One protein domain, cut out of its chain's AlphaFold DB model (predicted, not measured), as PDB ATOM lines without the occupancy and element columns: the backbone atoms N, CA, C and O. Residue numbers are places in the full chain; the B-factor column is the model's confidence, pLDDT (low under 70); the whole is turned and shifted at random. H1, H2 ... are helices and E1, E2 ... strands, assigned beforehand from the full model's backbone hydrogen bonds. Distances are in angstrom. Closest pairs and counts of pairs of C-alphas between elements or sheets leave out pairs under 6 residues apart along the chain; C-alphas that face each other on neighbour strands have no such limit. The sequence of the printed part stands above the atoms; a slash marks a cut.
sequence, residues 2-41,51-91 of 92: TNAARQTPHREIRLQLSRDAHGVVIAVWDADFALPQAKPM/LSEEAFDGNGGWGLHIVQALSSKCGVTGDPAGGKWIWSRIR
ATOM      1  N   THR A   2     -56.181  21.468 -46.104       74.00
ATOM      2  CA  THR A   2     -57.102  21.132 -47.214       74.00
ATOM      3  C   THR A   2     -56.630  19.965 -48.092       74.00
ATOM      4  O   THR A   2     -57.424  19.086 -48.412       74.00
ATOM      5  N   ASN A   3     -55.329  19.888 -48.411       75.75
ATOM      6  CA  ASN A   3     -54.772  18.740 -49.143       75.75
ATOM      7  C   ASN A   3     -54.931  17.418 -48.379       75.75
ATOM      8  O   ASN A   3     -55.413  16.451 -48.954       75.75
ATOM      9  N   ALA A   4     -54.563  17.385 -47.096       76.06
ATOM     10  CA  ALA A   4     -54.702  16.195 -46.255       76.06
ATOM     11  C   ALA A   4     -56.173  15.763 -46.139       76.06
ATOM     12  O   ALA A   4     -56.494  14.600 -46.342       76.06
ATOM     13  N   ALA A   5     -57.085  16.715 -45.919       79.81
ATOM     14  CA  ALA A   5     -58.518  16.435 -45.828       79.81
ATOM     15  C   ALA A   5     -59.108  15.860 -47.121       79.81
ATOM     16  O   ALA A   5     -59.948  14.966 -47.066       79.81
ATOM     17  N   ARG A   6     -58.646  16.330 -48.286       78.38
ATOM     18  CA  ARG A   6     -59.060  15.781 -49.583       78.38
ATOM     19  C   ARG A   6     -58.538  14.360 -49.807       78.38
ATOM     20  O   ARG A   6     -59.265  13.548 -50.364       78.38
ATOM     21  N   GLN A   7     -57.302  14.073 -49.398       77.31
ATOM     22  CA  GLN A   7     -56.686  12.757 -49.600       77.31
ATOM     23  C   GLN A   7     -57.151  11.712 -48.588       77.31
ATOM     24  O   GLN A   7     -57.090  10.513 -48.844       77.31
ATOM     25  N   THR A   8     -57.629  12.146 -47.423       76.38
ATOM     26  CA  THR A   8     -58.049  11.230 -46.361       76.38
ATOM     27  C   THR A   8     -59.453  11.560 -45.843       76.38
ATOM     28  O   THR A   8     -59.629  11.896 -44.669       76.38
ATOM     29  N   PRO A   9     -60.487  11.460 -46.703       79.00
ATOM     30  CA  PRO A   9     -61.849  11.798 -46.312       79.00
ATOM     31  C   PRO A   9     -62.319  10.901 -45.162       79.00
ATOM     32  O   PRO A   9     -62.154   9.681 -45.196       79.00
ATOM     33  N   HIS A  10     -62.907  11.522 -44.136       80.56
ATOM     34  CA  HIS A  10     -63.434  10.864 -42.929       80.56
ATOM     35  C   HIS A  10     -62.407  10.076 -42.102       80.56
ATOM     36  O   HIS A  10     -62.789   9.240 -41.282       80.56
ATOM     37  N   ARG A  11     -61.107  10.330 -42.292       83.00
ATOM     38  CA  ARG A  11     -60.041   9.741 -41.475       83.00
ATOM     39  C   ARG A  11     -59.332  10.805 -40.649       83.00
ATOM     40  O   ARG A  11     -59.500  12.004 -40.855       83.00
ATOM     41  N   GLU A  12     -58.556  10.332 -39.683       89.06
ATOM     42  CA  GLU A  12     -57.764  11.179 -38.806       89.06
ATOM     43  C   GLU A  12     -56.769  12.036 -39.604       89.06
ATOM     44  O   GLU A  12     -56.120  11.565 -40.537       89.06
ATOM     45  N   ILE A  13     -56.631  13.293 -39.189       91.12
ATOM     46  CA  ILE A  13     -55.567  14.205 -39.603       91.12
ATOM     47  C   ILE A  13     -54.900  14.676 -38.320       91.12
ATOM     48  O   ILE A  13     -55.593  15.086 -37.387       91.12
ATOM     49  N   ARG A  14     -53.566  14.660 -38.269       93.31
ATOM     50  CA  ARG A  14     -52.826  15.141 -37.092       93.31
ATOM     51  C   ARG A  14     -52.052  16.395 -37.444       93.31
ATOM     52  O   ARG A  14     -51.424  16.467 -38.496       93.31
ATOM     53  N   LEU A  15     -52.084  17.373 -36.550       94.06
ATOM     54  CA  LEU A  15     -51.272  18.580 -36.640       94.06
ATOM     55  C   LEU A  15     -50.179  18.507 -35.578       94.06
ATOM     56  O   LEU A  15     -50.462  18.273 -34.406       94.06
ATOM     57  N   GLN A  16     -48.941  18.748 -35.989       95.12
ATOM     58  CA  GLN A  16     -47.818  18.949 -35.091       95.12
ATOM     59  C   GLN A  16     -47.254  20.353 -35.304       95.12
ATOM     60  O   GLN A  16     -46.989  20.774 -36.431       95.12
ATOM     61  N   LEU A  17     -47.047  21.054 -34.194       95.75
ATOM     62  CA  LEU A  17     -46.348  22.327 -34.139       95.75
ATOM     63  C   LEU A  17     -45.174  22.177 -33.176       95.75
ATOM     64  O   LEU A  17     -45.363  21.799 -32.020       95.75
ATOM     65  N   SER A  18     -43.967  22.463 -33.646       95.69
ATOM     66  CA  SER A  18     -42.760  22.407 -32.823       95.69
ATOM     67  C   SER A  18     -41.814  23.558 -33.152       95.69
ATOM     68  O   SER A  18     -41.938  24.226 -34.181       95.69
ATOM     69  N   ARG A  19     -40.873  23.824 -32.247       94.94
ATOM     70  CA  ARG A  19     -39.833  24.837 -32.430       94.94
ATOM     71  C   ARG A  19     -38.481  24.230 -32.095       94.94
ATOM     72  O   ARG A  19     -38.329  23.605 -31.051       94.94
ATOM     73  N   ASP A  20     -37.513  24.455 -32.970       92.62
ATOM     74  CA  ASP A  20     -36.115  24.085 -32.770       92.62
ATOM     75  C   ASP A  20     -35.197  25.298 -33.012       92.62
ATOM     76  O   ASP A  20     -35.657  26.416 -33.266       92.62
ATOM     77  N   ALA A  21     -33.880  25.092 -32.917       94.06
ATOM     78  CA  ALA A  21     -32.884  26.142 -33.143       94.06
ATOM     79  C   ALA A  21     -32.894  26.714 -34.577       94.06
ATOM     80  O   ALA A  21     -32.297  27.758 -34.830       94.06
ATOM     81  N   HIS A  22     -33.557  26.047 -35.522       91.69
ATOM     82  CA  HIS A  22     -33.630  26.429 -36.929       91.69
ATOM     83  C   HIS A  22     -34.961  27.085 -37.319       91.69
ATOM     84  O   HIS A  22     -35.082  27.538 -38.460       91.69
ATOM     85  N   GLY A  23     -35.945  27.150 -36.415       93.50
ATOM     86  CA  GLY A  23     -37.211  27.852 -36.628       93.50
ATOM     87  C   GLY A  23     -38.427  27.118 -36.069       93.50
ATOM     88  O   GLY A  23     -38.326  26.288 -35.165       93.50
ATOM     89  N   VAL A  24     -39.596  27.450 -36.615       95.00
ATOM     90  CA  VAL A  24     -40.873  26.799 -36.291       95.00
ATOM     91  C   VAL A  24     -41.183  25.766 -37.366       95.00
ATOM     92  O   VAL A  24     -41.112  26.081 -38.554       95.00
ATOM     93  N   VAL A  25     -41.528  24.547 -36.957       96.00
ATOM     94  CA  VAL A  25     -41.967  23.471 -37.847       96.00
ATOM     95  C   VAL A  25     -43.466  23.265 -37.680       96.00
ATOM     96  O   VAL A  25     -43.956  23.029 -36.577       96.00
ATOM     97  N   ILE A  26     -44.180  23.334 -38.798       94.62
ATOM     98  CA  ILE A  26     -45.595  22.991 -38.910       94.62
ATOM     99  C   ILE A  26     -45.668  21.725 -39.754       94.62
ATOM    100  O   ILE A  26     -45.233  21.730 -40.908       94.62
ATOM    101  N   ALA A  27     -46.211  20.648 -39.196       94.62
ATOM    102  CA  ALA A  27     -46.349  19.371 -39.879       94.62
ATOM    103  C   ALA A  27     -47.786  18.853 -39.799       94.62
ATOM    104  O   ALA A  27     -48.445  18.957 -38.767       94.62
ATOM    105  N   VAL A  28     -48.272  18.289 -40.898       94.00
ATOM    106  CA  VAL A  28     -49.593  17.672 -41.004       94.00
ATOM    107  C   VAL A  28     -49.405  16.223 -41.409       94.00
ATOM    108  O   VAL A  28     -48.760  15.954 -42.422       94.00
ATOM    109  N   TRP A  29     -49.966  15.311 -40.625       94.31
ATOM    110  CA  TRP A  29     -50.040  13.902 -40.975       94.31
ATOM    111  C   TRP A  29     -51.348  13.587 -41.681       94.31
ATOM    112  O   TRP A  29     -52.407  14.084 -41.283       94.31
ATOM    113  N   ASP A  30     -51.262  12.718 -42.677       92.88
ATOM    114  CA  ASP A  30     -52.405  12.115 -43.343       92.88
ATOM    115  C   ASP A  30     -52.108  10.640 -43.671       92.88
ATOM    116  O   ASP A  30     -50.944  10.233 -43.764       92.88
ATOM    117  N   ALA A  31     -53.155   9.821 -43.792       90.69
ATOM    118  CA  ALA A  31     -52.995   8.374 -43.959       90.69
ATOM    119  C   ALA A  31     -52.694   7.948 -45.407       90.69
ATOM    120  O   ALA A  31     -52.488   6.760 -45.654       90.69
ATOM    121  N   ASP A  32     -52.715   8.876 -46.367       86.00
ATOM    122  CA  ASP A  32     -52.393   8.599 -47.763       86.00
ATOM    123  C   ASP A  32     -50.866   8.645 -47.968       86.00
ATOM    124  O   ASP A  32     -50.133   9.376 -47.303       86.00
ATOM    125  N   PHE A  33     -50.363   7.886 -48.932       83.50
ATOM    126  CA  PHE A  33     -48.966   7.895 -49.357       83.50
ATOM    127  C   PHE A  33     -48.716   8.818 -50.557       83.50
ATOM    128  O   PHE A  33     -47.562   9.118 -50.865       83.50
ATOM    129  N   ALA A  34     -49.769   9.312 -51.220       86.06
ATOM    130  CA  ALA A  34     -49.653  10.233 -52.343       86.06
ATOM    131  C   ALA A  34     -48.933  11.525 -51.930       86.06
ATOM    132  O   ALA A  34     -49.337  12.209 -50.985       86.06
ATOM    133  N   LEU A  35     -47.864  11.877 -52.647       83.94
ATOM    134  CA  LEU A  35     -47.125  13.110 -52.392       83.94
ATOM    135  C   LEU A  35     -47.930  14.330 -52.861       83.94
ATOM    136  O   LEU A  35     -48.583  14.269 -53.905       83.94
ATOM    137  N   PRO A  36     -47.869  15.463 -52.136       79.44
ATOM    138  CA  PRO A  36     -48.481  16.696 -52.602       79.44
ATOM    139  C   PRO A  36     -47.803  17.153 -53.899       79.44
ATOM    140  O   PRO A  36     -46.595  17.379 -53.934       79.44
ATOM    141  N   GLN A  37     -48.594  17.301 -54.960       83.25
ATOM    142  CA  GLN A  37     -48.137  17.822 -56.245       83.25
ATOM    143  C   GLN A  37     -48.614  19.262 -56.414       83.25
ATOM    144  O   GLN A  37     -49.805  19.555 -56.284       83.25
ATOM    145  N   ALA A  38     -47.675  20.167 -56.691       80.56
ATOM    146  CA  ALA A  38     -48.022  21.527 -57.073       80.56
ATOM    147  C   ALA A  38     -48.689  21.480 -58.448       80.56
ATOM    148  O   ALA A  38     -48.177  20.834 -59.365       80.56
ATOM    149  N   LYS A  39     -49.814  22.183 -58.609       81.00
ATOM    150  CA  LYS A  39     -50.339  22.438 -59.951       81.00
ATOM    151  C   LYS A  39     -49.324  23.291 -60.728       81.00
ATOM    152  O   LYS A  39     -48.632  24.096 -60.095       81.00
ATOM    153  N   PRO A  40     -49.239  23.163 -62.064       80.94
ATOM    154  CA  PRO A  40     -48.439  24.069 -62.880       80.94
ATOM    155  C   PRO A  40     -48.742  25.525 -62.523       80.94
ATOM    156  O   PRO A  40     -49.906  25.892 -62.352       80.94
ATOM    157  N   MET A  41     -47.694  26.334 -62.366       74.56
ATOM    158  CA  MET A  41     -47.850  27.760 -62.106       74.56
ATOM    159  C   MET A  41     -48.435  28.400 -63.368       74.56
ATOM    160  O   MET A  41     -47.775  28.451 -64.402       74.56
ATOM    161  N   LEU A  51     -65.341  34.772 -58.874       81.38
ATOM    162  CA  LEU A  51     -65.616  35.533 -57.651       81.38
ATOM    163  C   LEU A  51     -66.930  35.128 -56.964       81.38
ATOM    164  O   LEU A  51     -67.342  35.803 -56.020       81.38
ATOM    165  N   SER A  52     -67.602  34.073 -57.435       82.94
ATOM    166  CA  SER A  52     -68.746  33.506 -56.720       82.94
ATOM    167  C   SER A  52     -68.308  32.929 -55.370       82.94
ATOM    168  O   SER A  52     -67.199  32.402 -55.226       82.94
ATOM    169  N   GLU A  53     -69.172  33.031 -54.357       75.12
ATOM    170  CA  GLU A  53     -68.865  32.545 -53.004       75.12
ATOM    171  C   GLU A  53     -68.583  31.035 -52.996       75.12
ATOM    172  O   GLU A  53     -67.761  30.544 -52.221       75.12
ATOM    173  N   GLU A  54     -69.208  30.301 -53.915       75.88
ATOM    174  CA  GLU A  54     -69.050  28.863 -54.097       75.88
ATOM    175  C   GLU A  54     -67.695  28.472 -54.714       75.88
ATOM    176  O   GLU A  54     -67.263  27.323 -54.573       75.88
ATOM    177  N   ALA A  55     -67.007  29.405 -55.383       72.00
ATOM    178  CA  ALA A  55     -65.791  29.143 -56.151       72.00
ATOM    179  C   ALA A  55     -64.511  29.747 -55.553       72.00
ATOM    180  O   ALA A  55     -63.429  29.571 -56.125       72.00
ATOM    181  N   PHE A  56     -64.574  30.375 -54.374       68.69
ATOM    182  CA  PHE A  56     -63.385  30.933 -53.719       68.69
ATOM    183  C   PHE A  56     -62.270  29.895 -53.490       68.69
ATOM    184  O   PHE A  56     -61.100  30.182 -53.749       68.69
ATOM    185  N   ASP A  57     -62.620  28.661 -53.115       65.62
ATOM    186  CA  ASP A  57     -61.669  27.539 -53.023       65.62
ATOM    187  C   ASP A  57     -61.354  26.893 -54.393       65.62
ATOM    188  O   ASP A  57     -60.368  26.159 -54.546       65.62
ATOM    189  N   GLY A  58     -62.188  27.163 -55.403       67.00
ATOM    190  CA  GLY A  58     -62.089  26.672 -56.781       67.00
ATOM    191  C   GLY A  58     -60.979  27.344 -57.593       67.00
ATOM    192  O   GLY A  58     -60.297  26.663 -58.363       67.00
ATOM    193  N   ASN A  59     -60.687  28.617 -57.307       68.69
ATOM    194  CA  ASN A  59     -59.517  29.350 -57.826       68.69
ATOM    195  C   ASN A  59     -58.175  28.849 -57.231       68.69
ATOM    196  O   ASN A  59     -57.104  29.422 -57.453       68.69
ATOM    197  N   GLY A  60     -58.217  27.785 -56.420       68.12
ATOM    198  CA  GLY A  60     -57.095  27.241 -55.667       68.12
ATOM    199  C   GLY A  60     -56.089  26.397 -56.467       68.12
ATOM    200  O   GLY A  60     -56.259  26.002 -57.622       68.12
ATOM    201  N   GLY A  61     -54.995  26.037 -55.795       75.81
ATOM    202  CA  GLY A  61     -53.823  25.373 -56.395       75.81
ATOM    203  C   GLY A  61     -52.501  26.019 -55.991       75.81
ATOM    204  O   GLY A  61     -51.439  25.420 -56.127       75.81
ATOM    205  N   TRP A  62     -52.595  27.208 -55.407       78.69
ATOM    206  CA  TRP A  62     -51.477  27.998 -54.912       78.69
ATOM    207  C   TRP A  62     -50.984  27.578 -53.538       78.69
ATOM    208  O   TRP A  62     -49.883  27.948 -53.160       78.69
ATOM    209  N   GLY A  63     -51.758  26.779 -52.797       79.75
ATOM    210  CA  GLY A  63     -51.416  26.405 -51.425       79.75
ATOM    211  C   GLY A  63     -50.007  25.822 -51.297       79.75
ATOM    212  O   GLY A  63     -49.274  26.205 -50.391       79.75
ATOM    213  N   LEU A  64     -49.587  24.956 -52.230       82.62
ATOM    214  CA  LEU A  64     -48.238  24.383 -52.182       82.62
ATOM    215  C   LEU A  64     -47.157  25.388 -52.604       82.62
ATOM    216  O   LEU A  64     -46.108  25.422 -51.969       82.62
ATOM    217  N   HIS A  65     -47.437  26.241 -53.595       83.38
ATOM    218  CA  HIS A  65     -46.534  27.318 -54.026       83.38
ATOM    219  C   HIS A  65     -46.293  28.339 -52.910       83.38
ATOM    220  O   HIS A  65     -45.154  28.692 -52.628       83.38
ATOM    221  N   ILE A  66     -47.354  28.757 -52.216       81.44
ATOM    222  CA  ILE A  66     -47.286  29.674 -51.071       81.44
ATOM    223  C   ILE A  66     -46.483  29.039 -49.936       81.44
ATOM    224  O   ILE A  66     -45.586  29.674 -49.387       81.44
ATOM    225  N   VAL A  67     -46.762  27.773 -49.605       85.19
ATOM    226  CA  VAL A  67     -45.986  27.051 -48.589       85.19
ATOM    227  C   VAL A  67     -44.515  27.006 -48.986       85.19
ATOM    228  O   VAL A  67     -43.676  27.339 -48.161       85.19
ATOM    229  N   GLN A  68     -44.181  26.655 -50.227       86.94
ATOM    230  CA  GLN A  68     -42.794  26.615 -50.698       86.94
ATOM    231  C   GLN A  68     -42.112  27.986 -50.634       86.94
ATOM    232  O   GLN A  68     -40.977  28.061 -50.175       86.94
ATOM    233  N   ALA A  69     -42.804  29.059 -51.025       86.19
ATOM    234  CA  ALA A  69     -42.267  30.417 -51.009       86.19
ATOM    235  C   ALA A  69     -42.015  30.950 -49.588       86.19
ATOM    236  O   ALA A  69     -41.014  31.620 -49.348       86.19
ATOM    237  N   LEU A  70     -42.905  30.648 -48.636       86.06
ATOM    238  CA  LEU A  70     -42.787  31.104 -47.245       86.06
ATOM    239  C   LEU A  70     -41.884  30.203 -46.388       86.06
ATOM    240  O   LEU A  70     -41.445  30.592 -45.304       86.06
ATOM    241  N   SER A  71     -41.617  28.980 -46.845       92.06
ATOM    242  CA  SER A  71     -40.807  28.017 -46.107       92.06
ATOM    243  C   SER A  71     -39.321  28.261 -46.326       92.06
ATOM    244  O   SER A  71     -38.827  28.259 -47.445       92.06
ATOM    245  N   SER A  72     -38.560  28.284 -45.235       93.56
ATOM    246  CA  SER A  72     -37.106  28.098 -45.305       93.56
ATOM    247  C   SER A  72     -36.717  26.678 -45.735       93.56
ATOM    248  O   SER A  72     -35.637  26.461 -46.281       93.56
ATOM    249  N   LYS A  73     -37.581  25.695 -45.445       93.31
ATOM    250  CA  LYS A  73     -37.466  24.304 -45.891       93.31
ATOM    251  C   LYS A  73     -38.829  23.628 -45.795       93.31
ATOM    252  O   LYS A  73     -39.551  23.862 -44.834       93.31
ATOM    253  N   CYS A  74     -39.159  22.752 -46.731       93.25
ATOM    254  CA  CYS A  74     -40.344  21.902 -46.653       93.25
ATOM    255  C   CYS A  74     -40.007  20.478 -47.098       93.25
ATOM    256  O   CYS A  74     -38.991  20.256 -47.764       93.25
ATOM    257  N   GLY A  75     -40.847  19.514 -46.740       92.81
ATOM    258  CA  GLY A  75     -40.626  18.128 -47.121       92.81
ATOM    259  C   GLY A  75     -41.757  17.190 -46.736       92.81
ATOM    260  O   GLY A  75     -42.796  17.599 -46.215       92.81
ATOM    261  N   VAL A  76     -41.518  15.913 -47.020       93.56
ATOM    262  CA  VAL A  76     -42.394  14.804 -46.655       93.56
ATOM    263  C   VAL A  76     -41.563  13.744 -45.943       93.56
ATOM    264  O   VAL A  76     -40.431  13.465 -46.341       93.56
ATOM    265  N   THR A  77     -42.109  13.154 -44.888       94.69
ATOM    266  CA  THR A  77     -41.477  12.071 -44.131       94.69
ATOM    267  C   THR A  77     -42.512  10.982 -43.875       94.69
ATOM    268  O   THR A  77     -43.579  11.275 -43.346       94.69
ATOM    269  N   GLY A  78     -42.232   9.739 -44.273       94.00
ATOM    270  CA  GLY A  78     -43.121   8.609 -43.985       94.00
ATOM    271  C   GLY A  78     -43.193   8.339 -42.483       94.00
ATOM    272  O   GLY A  78     -42.177   8.437 -41.793       94.00
ATOM    273  N   ASP A  79     -44.382   8.016 -41.979       93.19
ATOM    274  CA  ASP A  79     -44.560   7.623 -40.583       93.19
ATOM    275  C   ASP A  79     -44.420   6.092 -40.468       93.19
ATOM    276  O   ASP A  79     -45.131   5.369 -41.173       93.19
ATOM    277  N   PRO A  80     -43.520   5.564 -39.614       91.50
ATOM    278  CA  PRO A  80     -43.384   4.122 -39.399       91.50
ATOM    279  C   PRO A  80     -44.679   3.426 -38.958       91.50
ATOM    280  O   PRO A  80     -44.840   2.235 -39.208       91.50
ATOM    281  N   ALA A  81     -45.609   4.153 -38.329       90.25
ATOM    282  CA  ALA A  81     -46.933   3.650 -37.963       90.25
ATOM    283  C   ALA A  81     -47.946   3.677 -39.131       90.25
ATOM    284  O   ALA A  81     -49.106   3.306 -38.947       90.25
ATOM    285  N   GLY A  82     -47.519   4.093 -40.327       91.06
ATOM    286  CA  GLY A  82     -48.340   4.253 -41.525       91.06
ATOM    287  C   GLY A  82     -48.700   5.714 -41.803       91.06
ATOM    288  O   GLY A  82     -48.803   6.528 -40.889       91.06
ATOM    289  N   GLY A  83     -48.910   6.049 -43.080       92.25
ATOM    290  CA  GLY A  83     -49.162   7.419 -43.538       92.25
ATOM    291  C   GLY A  83     -47.885   8.247 -43.701       92.25
ATOM    292  O   GLY A  83     -46.770   7.718 -43.779       92.25
ATOM    293  N   LYS A  84     -48.041   9.569 -43.779       93.81
ATOM    294  CA  LYS A  84     -46.926  10.499 -43.993       93.81
ATOM    295  C   LYS A  84     -47.139  11.824 -43.275       93.81
ATOM    296  O   LYS A  84     -48.260  12.298 -43.147       93.81
ATOM    297  N   TRP A  85     -46.038  12.465 -42.911       94.62
ATOM    298  CA  TRP A  85     -45.967  13.846 -42.452       94.62
ATOM    299  C   TRP A  85     -45.537  14.757 -43.596       94.62
ATOM    300  O   TRP A  85     -44.439  14.612 -44.131       94.62
ATOM    301  N   ILE A  86     -46.370  15.732 -43.941       93.69
ATOM    302  CA  ILE A  86     -46.000  16.867 -44.789       93.69
ATOM    303  C   ILE A  86     -45.622  18.012 -43.860       93.69
ATOM    304  O   ILE A  86     -46.415  18.375 -42.995       93.69
ATOM    305  N   TRP A  87     -44.444  18.602 -44.031       94.69
ATOM    306  CA  TRP A  87     -43.959  19.626 -43.111       94.69
ATOM    307  C   TRP A  87     -43.335  20.827 -43.814       94.69
ATOM    308  O   TRP A  87     -42.793  20.742 -44.918       94.69
ATOM    309  N   SER A  88     -43.406  21.960 -43.126       95.19
ATOM    310  CA  SER A  88     -42.805  23.235 -43.497       95.19
ATOM    311  C   SER A  88     -42.085  23.815 -42.287       95.19
ATOM    312  O   SER A  88     -42.567  23.723 -41.158       95.19
ATOM    313  N   ARG A  89     -40.917  24.406 -42.529       95.81
ATOM    314  CA  ARG A  89     -40.158  25.178 -41.555       95.81
ATOM    315  C   ARG A  89     -40.150  26.644 -41.944       95.81
ATOM    316  O   ARG A  89     -39.638  27.004 -43.008       95.81
ATOM    317  N   ILE A  90     -40.585  27.488 -41.024       93.25
ATOM    318  CA  ILE A  90     -40.600  28.942 -41.166       93.25
ATOM    319  C   ILE A  90     -39.525  29.525 -40.245       93.25
ATOM    320  O   ILE A  90     -39.375  29.096 -39.096       93.25
ATOM    321  N   ARG A  91     -38.750  30.481 -40.767       88.25
ATOM    322  CA  ARG A  91     -37.829  31.290 -39.964       88.25
ATOM    323  C   ARG A  91     -38.564  32.573 -39.567       88.25
ATOM    324  O   ARG A  91     -39.043  33.247 -40.478       88.25
TER     325      ARG A  91
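AT A GLANCE: This is residues 2 to 41 and 51 to 91 of the 92 residues of the protein "Sensor histidine kinase regulating citrate/malate metabolism" of Actinomadura coerulea (UniProt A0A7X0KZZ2). One twisted wall of four antiparallel strands has two short helices over one face, H1 over E2 and H2 over E4 and E3, while its other face has no named helix. A stretch with no named element, residues 51 to 62, reaches away from the wall on the helices' side and makes much of the length. The printed part has 81 residues with two named helices and four named strands, in the order H1, E1, E2, H2, E3, E4 along the chain; the sheet's order is E1, E2, E4, E3, and the class is mixed, helices and strands. The whole is only just compact, close to loose, with a radius of gyration of the C-alphas of 13.8 A and spans of 43 by 30 by 21 A.

HOW THE PARTS SIT: H1, residues 2 to 7, is on the sheet formed by E1, residues 14 to 20, E2, residues 23 to 30, E4, residues 84 to 90, and E3, residues 73 to 78. H1 lies over E2 at a height over the sheet of 9.8 A and runs along the strands, at 22 degrees to E2 on the local plane; their closest C-alphas, those of Ala 4 and Asp 30, are 5.5 A apart. E1, an edge strand, forms a hairpin with E2 at 161 degrees, with N 16 and O 27 at 2.8 A. E2 and E4 are antiparallel at 158 degrees, with N 28 and O 86 at 2.8 A. H2, residues 63 to 70, is on the same face as H1 and lies over E4 and E3 at a height over the sheet of 9.6 A. It runs along the strands, at 5 degrees to E3 on the local plane. The closest C-alphas of H2 and E4, those of Leu 70 and Ile 90, are 6.8 A apart. H1 and H2 are apart. E3, the other edge strand, forms a hairpin with E4 at 163 degrees, with N 89 and O 73 at 2.7 A. In H1 and H2 every O i to N i+4 pair is within hydrogen-bond range.

IN THESE COORDINATES: H1 begins at C-alpha 2, (-57.102, 21.132, -47.214), and is 8.7 A long from first to last C-alpha. E1 measures 19.4 A and E2 22.9 A. H2 begins at C-alpha 63, (-51.416, 26.405, -51.425), and measures 10.7 A. E3 measures 16.8 A, and E4 measures 19.7 A and ends at C-alpha 90, (-40.600, 28.942, -41.166).

THE WHOLE: The two C-alphas farthest apart, those of Ala 21 and Ser 52, are 43.5 A apart. Residues 42 to 50 are not printed, and C-alphas 41 and 51 are 19.9 A apart across this cut, which lies in the link from E2 to H2. Of the links that are printed whole, H1 to E1 is short, and E1 to E2, H2 to E3 and E3 to E4 are tight. The mean pLDDT of the printed part is 86.2, with residues 56 to 60 under 70.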